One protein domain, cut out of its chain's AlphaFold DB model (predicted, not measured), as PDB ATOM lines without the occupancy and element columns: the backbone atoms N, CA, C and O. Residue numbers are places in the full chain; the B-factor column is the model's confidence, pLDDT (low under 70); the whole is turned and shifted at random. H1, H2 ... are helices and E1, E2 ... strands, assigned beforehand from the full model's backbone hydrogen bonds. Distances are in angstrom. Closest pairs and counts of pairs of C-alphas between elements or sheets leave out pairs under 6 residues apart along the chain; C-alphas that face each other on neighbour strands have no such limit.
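This is residues 6 to 88 of the 107 residues of an uncharacterized protein of Armillaria gallica (UniProt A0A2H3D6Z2). A strongly twisted sheet of three strands, E3, E4 and E5, stands beside a separate two-stranded hairpin, E1 and E2, the two coming together only loosely where E2 nears E5. One short helix, H1, and the loop before it lie toward one end, and of that loop residues 29 to 35 stick out. The printed part has 83 residues, with strands E1 and E2, then H1, then E3, E4 and E5; both sheets are antiparallel, the larger in the order E3, E4, E5. The class is mostly strand, although under half of the residues are in named elements. The whole is only just compact, close to loose, with a radius of gyration of the C-alphas of 14.0 A and spans of 37 by 25 by 21 A.

E3, residues 58 to 63, E4, residues 68 to 74, and E5, residues 80 to 87, form a meander, each strand the antiparallel neighbour of the one before. In the hairpin of E3 and E4, N 61 and O 70 are within hydrogen-bond range at 2.9 A; in that of E4 and E5, N 69 and O 86 at 2.8 A. Residues 51 to 52 pair antiparallel with residues 59 to 60 of E3. In the hairpin of E1, residues 6 to 11, and E2, residues 18 to 26, N 8 and O 23 are 2.9 A apart. E2 bends by 60 degrees at residue 22. The closest C-alphas of E2 and E5, Ile 25 and Leu 80, are 8.0 A apart. H1, residues 42 to 45, is not on the three-stranded sheet; its closest C-alpha pair with E3 is Tyr 45 and Val 63, 7.2 A. H1 is too short for an O i to N i+4 pair; its one O i to N i+3 pair is within range.

E3 is 16.3 A long, E4 19.0 A, and E5, which bends by 62 degrees at residue 83, 19.6 A, ending at C-alpha 87 (168.869, 178.479, 292.154). E1, 15.9 A, begins at C-alpha 6 (156.340, 188.620, 282.204); E2 measures 20.3 A and H1 5.6 A.

The two C-alphas farthest apart, Ala 14 and Gly 88, are 41.3 A apart. The printed part has no cut. The links E2 to H1 and H1 to E3 are long. No printed residue is under 70 in pLDDT.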
ATOM      1  N   GLY A   6     155.733 187.760 283.211       92.62
ATOM      2  CA  GLY A   6     156.340 188.620 282.204       92.62
ATOM      3  C   GLY A   6     155.496 188.608 280.937       92.62
ATOM      4  O   GLY A   6     154.748 187.666 280.700       92.62
ATOM      5  N   GLU A   7     155.620 189.638 280.109       95.19
ATOM      6  CA  GLU A   7     154.862 189.732 278.863       95.19
ATOM      7  C   GLU A   7     155.770 190.100 277.699       95.19
ATOM      8  O   GLU A   7     156.715 190.879 277.851       95.19
ATOM      9  N   ILE A   8     155.449 189.551 276.530       95.88
ATOM     10  CA  ILE A   8     156.072 189.901 275.258       95.88
ATOM     11  C   ILE A   8     155.007 190.519 274.367       95.88
ATOM     12  O   ILE A   8     153.937 189.939 274.164       95.88
ATOM     13  N   HIS A   9     155.333 191.681 273.812       96.50
ATOM     14  CA  HIS A   9     154.455 192.465 272.956       96.50
ATOM     15  C   HIS A   9     155.123 192.717 271.607       96.50
ATOM     16  O   HIS A   9     156.325 192.973 271.538       96.50
ATOM     17  N   VAL A  10     154.337 192.675 270.534       96.12
ATOM     18  CA  VAL A  10     154.750 193.198 269.227       96.12
ATOM     19  C   VAL A  10     154.735 194.719 269.292       96.12
ATOM     20  O   VAL A  10     153.775 195.306 269.798       96.12
ATOM     21  N   LEU A  11     155.777 195.344 268.748       96.06
ATOM     22  CA  LEU A  11     155.857 196.791 268.582       96.06
ATOM     23  C   LEU A  11     155.415 197.192 267.172       96.06
ATOM     24  O   LEU A  11     155.696 196.490 266.200       96.06
ATOM     25  N   ASP A  12     154.741 198.329 267.066       96.19
ATOM     26  CA  ASP A  12     154.546 199.024 265.799       96.19
ATOM     27  C   ASP A  12     155.899 199.597 265.331       96.19
ATOM     28  O   ASP A  12     156.491 200.406 266.048       96.19
ATOM     29  N   PRO A  13     156.417 199.202 264.153       94.50
ATOM     30  CA  PRO A  13     157.722 199.657 263.683       94.50
ATOM     31  C   PRO A  13     157.772 201.154 263.344       94.50
ATOM     32  O   PRO A  13     158.860 201.722 263.337       94.50
ATOM     33  N   ALA A  14     156.635 201.796 263.056       97.06
ATOM     34  CA  ALA A  14     156.589 203.218 262.724       97.06
ATOM     35  C   ALA A  14     156.559 204.104 263.976       97.06
ATOM     36  O   ALA A  14     157.152 205.181 263.987       97.06
ATOM     37  N   THR A  15     155.863 203.661 265.025       96.94
ATOM     38  CA  THR A  15     155.598 204.483 266.219       96.94
ATOM     39  C   THR A  15     156.335 204.010 267.472       96.94
ATOM     40  O   THR A  15     156.458 204.765 268.432       96.94
ATOM     41  N   GLY A  16     156.804 202.760 267.497       94.75
ATOM     42  CA  GLY A  16     157.334 202.101 268.692       94.75
ATOM     43  C   GLY A  16     156.263 201.724 269.724       94.75
ATOM     44  O   GLY A  16     156.603 201.203 270.788       94.75
ATOM     45  N   ALA A  17     154.979 201.971 269.441       96.56
ATOM     46  CA  ALA A  17     153.884 201.659 270.351       96.56
ATOM     47  C   ALA A  17     153.675 200.145 270.492       96.56
ATOM     48  O   ALA A  17     153.959 199.365 269.581       96.56
ATOM     49  N   TRP A  18     153.138 199.716 271.634       95.31
ATOM     50  CA  TRP A  18     152.724 198.326 271.821       95.31
ATOM     51  C   TRP A  18     151.484 198.035 270.979       95.31
ATOM     52  O   TRP A  18     150.545 198.828 270.958       95.31
ATOM     53  N   LYS A  19     151.468 196.878 270.313       94.56
ATOM     54  CA  LYS A  19     150.340 196.433 269.491       94.56
ATOM     55  C   LYS A  19     149.589 195.273 270.133       94.56
ATOM     56  O   LYS A  19     148.451 195.425 270.556       94.56
ATOM     57  N   GLN A  20     150.218 194.102 270.177       95.38
ATOM     58  CA  GLN A  20     149.589 192.870 270.645       95.38
ATOM     59  C   GLN A  20     150.532 192.117 271.574       95.38
ATOM     60  O   GLN A  20     151.687 191.874 271.222       95.38
ATOM     61  N   LYS A  21     149.995 191.667 272.710       96.44
ATOM     62  CA  LYS A  21     150.615 190.649 273.556       96.44
ATOM     63  C   LYS A  21     150.662 189.318 272.808       96.44
ATOM     64  O   LYS A  21     149.620 188.773 272.449       96.44
ATOM     65  N   ILE A  22     151.866 188.797 272.592       97.12
ATOM     66  CA  ILE A  22     152.092 187.509 271.916       97.12
ATOM     67  C   ILE A  22     152.474 186.390 272.878       97.12
ATOM     68  O   ILE A  22     152.380 185.222 272.517       97.12
ATOM     69  N   GLN A  23     152.894 186.726 274.099       97.00
ATOM     70  CA  GLN A  23     153.199 185.730 275.117       97.00
ATOM     71  C   GLN A  23     153.045 186.298 276.526       97.00
ATOM     72  O   GLN A  23     153.425 187.439 276.791       97.00
ATOM     73  N   GLU A  24     152.540 185.464 277.432       95.00
ATOM     74  CA  GLU A  24     152.711 185.614 278.875       95.00
ATOM     75  C   GLU A  24     153.679 184.543 279.384       95.00
ATOM     76  O   GLU A  24     153.612 183.383 278.977       95.00
ATOM     77  N   ILE A  25     154.586 184.938 280.267       94.25
ATOM     78  CA  ILE A  25     155.560 184.069 280.918       94.25
ATOM     79  C   ILE A  25     155.178 183.980 282.385       94.25
ATOM     80  O   ILE A  25     155.034 185.010 283.038       94.25
ATOM     81  N   LEU A  26     155.061 182.763 282.913       92.31
ATOM     82  CA  LEU A  26     154.814 182.528 284.333       92.31
ATOM     83  C   LEU A  26     156.134 182.214 285.049       92.31
ATOM     84  O   LEU A  26     156.838 181.258 284.699       92.31
ATOM     85  N   PHE A  27     156.459 183.010 286.069       90.69
ATOM     86  CA  PHE A  27     157.587 182.759 286.978       90.69
ATOM     87  C   PHE A  27     157.187 181.927 288.198       90.69
ATOM     88  O   PHE A  27     158.038 181.535 288.989       90.69
ATOM     89  N   VAL A  28     155.897 181.632 288.316       87.56
ATOM     90  CA  VAL A  28     155.309 180.729 289.302       87.56
ATOM     91  C   VAL A  28     154.655 179.546 288.596       87.56
ATOM     92  O   VAL A  28     154.505 179.544 287.372       87.56
ATOM     93  N   GLU A  29     154.287 178.522 289.360       85.31
ATOM     94  CA  GLU A  29     153.587 177.358 288.821       85.31
ATOM     95  C   GLU A  29     152.245 177.742 288.181       85.31
ATOM     96  O   GLU A  29     151.554 178.672 288.611       85.31
ATOM     97  N   SER A  30     151.868 177.004 287.134       82.69
ATOM     98  CA  SER A  30     150.581 177.200 286.466       82.69
ATOM     99  C   SER A  30     149.436 176.989 287.459       82.69
ATOM    100  O   SER A  30     149.437 176.021 288.214       82.69
ATOM    101  N   GLY A  31     148.463 177.902 287.469       85.50
ATOM    102  CA  GLY A  31     147.345 177.897 288.420       85.50
ATOM    103  C   GLY A  31     147.635 178.576 289.764       85.50
ATOM    104  O   GLY A  31     146.697 178.873 290.493       85.50
ATOM    105  N   LYS A  32     148.897 178.909 290.075       86.19
ATOM    106  CA  LYS A  32     149.278 179.619 291.314       86.19
ATOM    107  C   LYS A  32     149.317 181.142 291.179       86.19
ATOM    108  O   LYS A  32     149.540 181.849 292.158       86.19
ATOM    109  N   VAL A  33     149.093 181.668 289.975       85.25
ATOM    110  CA  VAL A  33     149.181 183.110 289.682       85.25
ATOM    111  C   VAL A  33     148.167 183.929 290.485       85.25
ATOM    112  O   VAL A  33     148.444 185.078 290.815       85.25
ATOM    113  N   ASP A  34     147.007 183.373 290.821       86.31
ATOM    114  CA  ASP A  34     145.993 184.088 291.608       86.31
ATOM    115  C   ASP A  34     146.181 183.949 293.116       86.31
ATOM    116  O   ASP A  34     145.635 184.744 293.875       86.31
ATOM    117  N   GLU A  35     147.019 183.006 293.544       86.94
ATOM    118  CA  GLU A  35     147.366 182.789 294.948       86.94
ATOM    119  C   GLU A  35     148.536 183.670 295.410       86.94
ATOM    120  O   GLU A  35     148.739 183.851 296.611       86.94
ATOM    121  N   VAL A  36     149.331 184.220 294.484       85.19
ATOM    122  CA  VAL A  36     150.468 185.065 294.862       85.19
ATOM    123  C   VAL A  36     150.033 186.431 295.383       85.19
ATOM    124  O   VAL A  36     149.131 187.080 294.851       85.19
ATOM    125  N   ASP A  37     150.763 186.917 296.384       84.69
ATOM    126  CA  ASP A  37     150.642 188.290 296.859       84.69
ATOM    127  C   ASP A  37     151.055 189.269 295.738       84.69
ATOM    128  O   ASP A  37     152.214 189.333 295.326       84.69
ATOM    129  N   LYS A  38     150.081 190.030 295.226       84.62
ATOM    130  CA  LYS A  38     150.264 191.055 294.179       84.62
ATOM    131  C   LYS A  38     150.370 192.472 294.761       84.62
ATOM    132  O   LYS A  38     150.316 193.456 294.021       84.62
ATOM    133  N   THR A  39     150.505 192.618 296.081       86.88
ATOM    134  CA  THR A  39     150.667 193.929 296.721       86.88
ATOM    135  C   THR A  39     151.974 194.597 296.296       86.88
ATOM    136  O   THR A  39     152.968 193.957 295.949       86.88
ATOM    137  N   ARG A  40     152.031 195.931 296.403       80.94
ATOM    138  CA  ARG A  40     153.252 196.712 296.118       80.94
ATOM    139  C   ARG A  40     154.467 196.251 296.931       80.94
ATOM    140  O   ARG A  40     155.594 196.425 296.475       80.94
ATOM    141  N   LYS A  41     154.252 195.683 298.123       83.75
ATOM    142  CA  LYS A  41     155.321 195.119 298.954       83.75
ATOM    143  C   LYS A  41     155.850 193.819 298.348       83.75
ATOM    144  O   LYS A  41     157.064 193.677 298.242       83.75
ATOM    145  N   ALA A  42     154.966 192.929 297.904       80.50
ATOM    146  CA  ALA A  42     155.345 191.654 297.305       80.50
ATOM    147  C   ALA A  42     156.041 191.788 295.942       80.50
ATOM    148  O   ALA A  42     156.947 191.014 295.634       80.50
ATOM    149  N   LEU A  43     155.732 192.840 295.174       77.31
ATOM    150  CA  LEU A  43     156.455 193.152 293.932       77.31
ATOM    151  C   LEU A  43     157.971 193.351 294.136       77.31
ATOM    152  O   LEU A  43     158.740 193.165 293.197       77.31
ATOM    153  N   ARG A  44     158.431 193.662 295.360       78.00
ATOM    154  CA  ARG A  44     159.870 193.744 295.697       78.00
ATOM    155  C   ARG A  44     160.598 192.400 295.606       78.00
ATOM    156  O   ARG A  44     161.829 192.386 295.552       78.00
ATOM    157  N   TYR A  45     159.838 191.308 295.606       82.38
ATOM    158  CA  TYR A  45     160.311 189.928 295.515       82.38
ATOM    159  C   TYR A  45     159.954 189.299 294.166       82.38
ATOM    160  O   TYR A  45     159.955 188.089 294.011       82.38
ATOM    161  N   SER A  46     159.602 190.090 293.161       85.44
ATOM    162  CA  SER A  46     159.238 189.564 291.847       85.44
ATOM    163  C   SER A  46     160.405 189.579 290.862       85.44
ATOM    164  O   SER A  46     161.514 190.002 291.200       85.44
ATOM    165  N   SER A  47     160.157 189.116 289.632       90.81
ATOM    166  CA  SER A  47     161.086 189.367 288.528       90.81
ATOM    167  C   SER A  47     161.261 190.872 288.312       90.81
ATOM    168  O   SER A  47     160.296 191.633 288.429       90.81
ATOM    169  N   HIS A  48     162.486 191.308 288.017       88.88
ATOM    170  CA  HIS A  48     162.797 192.742 287.906       88.88
ATOM    171  C   HIS A  48     163.521 193.119 286.605       88.88
ATOM    172  O   HIS A  48     163.506 194.281 286.200       88.88
ATOM    173  N   ALA A  49     164.125 192.156 285.910       92.81
ATOM    174  CA  ALA A  49     164.882 192.420 284.694       92.81
ATOM    175  C   ALA A  49     164.817 191.241 283.720       92.81
ATOM    176  O   ALA A  49     164.452 190.130 284.091       92.81
ATOM    177  N   ILE A  50     165.188 191.505 282.472       96.69
ATOM    178  CA  ILE A  50     165.642 190.492 281.524       96.69
ATOM    179  C   ILE A  50     166.909 191.027 280.856       96.69
ATOM    180  O   ILE A  50     166.922 192.178 280.426       96.69
ATOM    181  N   GLU A  51     167.958 190.213 280.780       97.56
ATOM    182  CA  GLU A  51     169.180 190.514 280.023       97.56
ATOM    183  C   GLU A  51     169.348 189.451 278.939       97.56
ATOM    184  O   GLU A  51     169.175 188.264 279.214       97.56
ATOM    185  N   PHE A  52     169.680 189.859 277.717       97.69
ATOM    186  CA  PHE A  52     169.959 188.930 276.624       97.69
ATOM    187  C   PHE A  52     171.462 188.778 276.387       97.69
ATOM    188  O   PHE A  52     172.237 189.705 276.614       97.69
ATOM    189  N   THR A  53     171.867 187.618 275.876       98.00
ATOM    190  CA  THR A  53     173.172 187.447 275.229       98.00
ATOM    191  C   THR A  53     173.336 188.435 274.072       98.00
ATOM    192  O   THR A  53     172.358 188.866 273.463       98.00
ATOM    193  N   ALA A  54     174.583 188.761 273.715       96.31
ATOM    194  CA  ALA A  54     174.878 189.698 272.626       96.31
ATOM    195  C   ALA A  54     174.338 189.248 271.248       96.31
ATOM    196  O   ALA A  54     174.021 190.085 270.409       96.31
ATOM    197  N   ASP A  55     174.193 187.939 271.023       95.94
ATOM    198  CA  ASP A  55     173.556 187.365 269.825       95.94
ATOM    199  C   ASP A  55     172.014 187.322 269.909       95.94
ATOM    200  O   ASP A  55     171.336 186.956 268.951       95.94
ATOM    201  N   GLY A  56     171.442 187.690 271.059       96.19
ATOM    202  CA  GLY A  56     170.007 187.723 271.311       96.19
ATOM    203  C   GLY A  56     169.333 186.353 271.435       96.19
ATOM    204  O   GLY A  56     168.102 186.307 271.495       96.19
ATOM    205  N   HIS A  57     170.084 185.248 271.454       96.56
ATOM    206  CA  HIS A  57     169.519 183.895 271.460       96.56
ATOM    207  C   HIS A  57     169.033 183.432 272.833       96.56
ATOM    208  O   HIS A  57     168.070 182.661 272.897       96.56
ATOM    209  N   TYR A  58     169.653 183.908 273.915       98.06
ATOM    210  CA  TYR A  58     169.287 183.530 275.277       98.06
ATOM    211  C   TYR A  58     168.989 184.750 276.141       98.06
ATOM    212  O   TYR A  58     169.692 185.753 276.067       98.06
ATOM    213  N   GLY A  59     167.942 184.650 276.959       97.62
ATOM    214  CA  GLY A  59     167.525 185.665 277.922       97.62
ATOM    215  C   GLY A  59     167.562 185.134 279.352       97.62
ATOM    216  O   GLY A  59     167.181 183.992 279.603       97.62
ATOM    217  N   PHE A  60     167.981 185.971 280.293       97.75
ATOM    218  CA  PHE A  60     168.121 185.641 281.709       97.75
ATOM    219  C   PHE A  60     167.210 186.539 282.536       97.75
ATOM    220  O   PHE A  60     167.303 187.764 282.456       97.75
ATOM    221  N   VAL A  61     166.334 185.930 283.331       97.06
ATOM    222  CA  VAL A  61     165.369 186.634 284.178       97.06
ATOM    223  C   VAL A  61     165.624 186.281 285.642       97.06
ATOM    224  O   VAL A  61     165.272 185.177 286.063       97.06
ATOM    225  N   PRO A  62     166.217 187.185 286.436       95.44
ATOM    226  CA  PRO A  62     166.294 187.015 287.881       95.44
ATOM    227  C   PRO A  62     164.911 187.198 288.524       95.44
ATOM    228  O   PRO A  62     164.206 188.176 288.249       95.44
ATOM    229  N   VAL A  63     164.533 186.259 289.393       93.19
ATOM    230  CA  VAL A  63     163.268 186.223 290.136       93.19
ATOM    231  C   VAL A  63     163.584 186.206 291.630       93.19
ATOM    232  O   VAL A  63     163.944 185.178 292.203       93.19
ATOM    233  N   CYS A  64     163.441 187.364 292.278       91.44
ATOM    234  CA  CYS A  64     163.890 187.562 293.657       91.44
ATOM    235  C   CYS A  64     163.188 186.636 294.668       91.44
ATOM    236  O   CYS A  64     163.818 186.190 295.618       91.44
ATOM    237  N   GLY A  65     161.902 186.347 294.483       87.75
ATOM    238  CA  GLY A  65     161.067 185.639 295.458       87.75
ATOM    239  C   GLY A  65     161.202 184.128 295.402       87.75
ATOM    240  O   GLY A  65     160.961 183.468 296.406       87.75
ATOM    241  N   THR A  66     161.620 183.582 294.259       89.50
ATOM    242  CA  THR A  66     162.009 182.171 294.157       89.50
ATOM    243  C   THR A  66     163.516 181.983 294.300       89.50
ATOM    244  O   THR A  66     163.966 180.847 294.389       89.50
ATOM    245  N   GLU A  67     164.292 183.069 294.378       92.94
ATOM    246  CA  GLU A  67     165.762 183.075 294.424       92.94
ATOM    247  C   GLU A  67     166.378 182.337 293.231       92.94
ATOM    248  O   GLU A  67     167.357 181.605 293.355       92.94
ATOM    249  N   GLU A  68     165.764 182.489 292.062       94.56
ATOM    250  CA  GLU A  68     166.172 181.793 290.848       94.56
ATOM    251  C   GLU A  68     166.504 182.778 289.734       94.56
ATOM    252  O   GLU A  68     165.923 183.856 289.627       94.56
ATOM    253  N   ILE A  69     167.392 182.360 288.837       96.56
ATOM    254  CA  ILE A  69     167.585 182.978 287.529       96.56
ATOM    255  C   ILE A  69     167.022 182.012 286.490       96.56
ATOM    256  O   ILE A  69     167.517 180.897 286.327       96.56
ATOM    257  N   HIS A  70     165.962 182.427 285.802       96.75
ATOM    258  CA  HIS A  70     165.317 181.651 284.745       96.75
ATOM    259  C   HIS A  70     166.017 181.933 283.415       96.75
ATOM    260  O   HIS A  70     166.281 183.090 283.088       96.75
ATOM    261  N   ILE A  71     166.305 180.884 282.648       97.81
ATOM    262  CA  ILE A  71     167.035 180.960 281.379       97.81
ATOM    263  C   ILE A  71     166.075 180.603 280.253       97.81
ATOM    264  O   ILE A  71     165.451 179.538 280.264       97.81
ATOM    265  N   PHE A  72     165.974 181.488 279.268       98.25
ATOM    266  CA  PHE A  72     165.068 181.361 278.139       98.25
ATOM    267  C   PHE A  72     165.829 181.314 276.824       98.25
ATOM    268  O   PHE A  72     166.757 182.091 276.624       98.25
ATOM    269  N   LYS A  73     165.393 180.461 275.899       98.44
ATOM    270  CA  LYS A  73     165.774 180.522 274.488       98.44
ATOM    271  C   LYS A  73     164.763 181.381 273.733       98.44
ATOM    272  O   LYS A  73     163.556 181.227 273.923       98.44
ATOM    273  N   ARG A  74     165.247 182.269 272.864       98.12
ATOM    274  CA  ARG A  74     164.408 183.115 272.009       98.12
ATOM    275  C   ARG A  74     164.111 182.431 270.675       98.12
ATOM    276  O   ARG A  74     165.022 182.083 269.929       98.12
ATOM    277  N   GLY A  75     162.827 182.272 270.373       97.06
ATOM    278  CA  GLY A  75     162.333 181.820 269.076       97.06
ATOM    279  C   GLY A  75     162.447 182.902 268.000       97.06
ATOM    280  O   GLY A  75     162.521 184.098 268.289       97.06
ATOM    281  N   THR A  76     162.415 182.491 266.732       94.69
ATOM    282  CA  THR A  76     162.477 183.403 265.572       94.69
ATOM    283  C   THR A  76     161.279 184.354 265.490       94.69
ATOM    284  O   THR A  76     161.400 185.458 264.970       94.69
ATOM    285  N   ASN A  77     160.140 183.962 266.058       92.69
ATOM    286  CA  ASN A  77     158.932 184.778 266.219       92.69
ATOM    287  C   ASN A  77     158.986 185.729 267.437       92.69
ATOM    288  O   ASN A  77     158.014 186.426 267.713       92.69
ATOM    289  N   GLY A  78     160.093 185.742 268.187       93.75
ATOM    290  CA  GLY A  78     160.272 186.578 269.372       93.75
ATOM    291  C   GLY A  78     159.724 185.995 270.678       93.75
ATOM    292  O   GLY A  78     159.892 186.645 271.707       93.75
ATOM    293  N   THR A  79     159.123 184.799 270.677       97.00
ATOM    294  CA  THR A  79     158.691 184.145 271.923       97.00
ATOM    295  C   THR A  79     159.882 183.594 272.707       97.00
ATOM    296  O   THR A  79     160.959 183.359 272.159       97.00
ATOM    297  N   LEU A  80     159.691 183.383 274.004       97.94
ATOM    298  CA  LEU A  80     160.676 182.838 274.927       97.94
ATOM    299  C   LEU A  80     160.234 181.464 275.435       97.94
ATOM    300  O   LEU A  80     159.131 181.299 275.951       97.94
ATOM    301  N   GLU A  81     161.119 180.485 275.327       97.56
ATOM    302  CA  GLU A  81     160.953 179.147 275.892       97.56
ATOM    303  C   GLU A  81     161.905 178.992 277.074       97.56
ATOM    304  O   GLU A  81     163.109 179.198 276.921       97.56
ATOM    305  N   ARG A  82     161.398 178.640 278.262       97.00
ATOM    306  CA  ARG A  82     162.269 178.395 279.418       97.00
ATOM    307  C   ARG A  82     163.021 177.084 279.209       97.00
ATOM    308  O   ARG A  82     162.395 176.032 279.164       97.00
ATOM    309  N   VAL A  83     164.347 177.152 279.145       98.12
ATOM    310  CA  VAL A  83     165.220 175.988 278.907       98.12
ATOM    311  C   VAL A  83     165.944 175.516 280.164       98.12
ATOM    312  O   VAL A  83     166.329 174.356 280.246       98.12
ATOM    313  N   ALA A  84     166.126 176.394 281.153       97.25
ATOM    314  CA  ALA A  84     166.767 176.056 282.420       97.25
ATOM    315  C   ALA A  84     166.424 177.075 283.517       97.25
ATOM    316  O   ALA A  84     165.829 178.127 283.263       97.25
ATOM    317  N   LYS A  85     166.826 176.762 284.750       95.75
ATOM    318  CA  LYS A  85     166.863 177.698 285.875       95.75
ATOM    319  C   LYS A  85     168.069 177.405 286.764       95.75
ATOM    320  O   LYS A  85     168.448 176.245 286.907       95.75
ATOM    321  N   SER A  86     168.639 178.446 287.357       95.56
ATOM    322  CA  SER A  86     169.671 178.344 288.392       95.56
ATOM    323  C   SER A  86     169.107 178.853 289.712       95.56
ATOM    324  O   SER A  86     168.441 179.887 289.719       95.56
ATOM    325  N   LYS A  87     169.343 178.132 290.809       95.06
ATOM    326  CA  LYS A  87     168.869 178.479 292.154       95.06
ATOM    327  C   LYS A  87     170.035 179.064 292.952       95.06
ATOM    328  O   LYS A  87     171.082 178.431 293.047       95.06
ATOM    329  N   GLY A  88     169.843 180.266 293.491       91.06
ATOM    330  CA  GLY A  88     170.771 180.907 294.420       91.06
ATOM    331  C   GLY A  88     170.604 180.397 295.851       91.06
ATOM    332  O   GLY A  88     169.794 179.507 296.132       91.06
TER     333      GLY A  88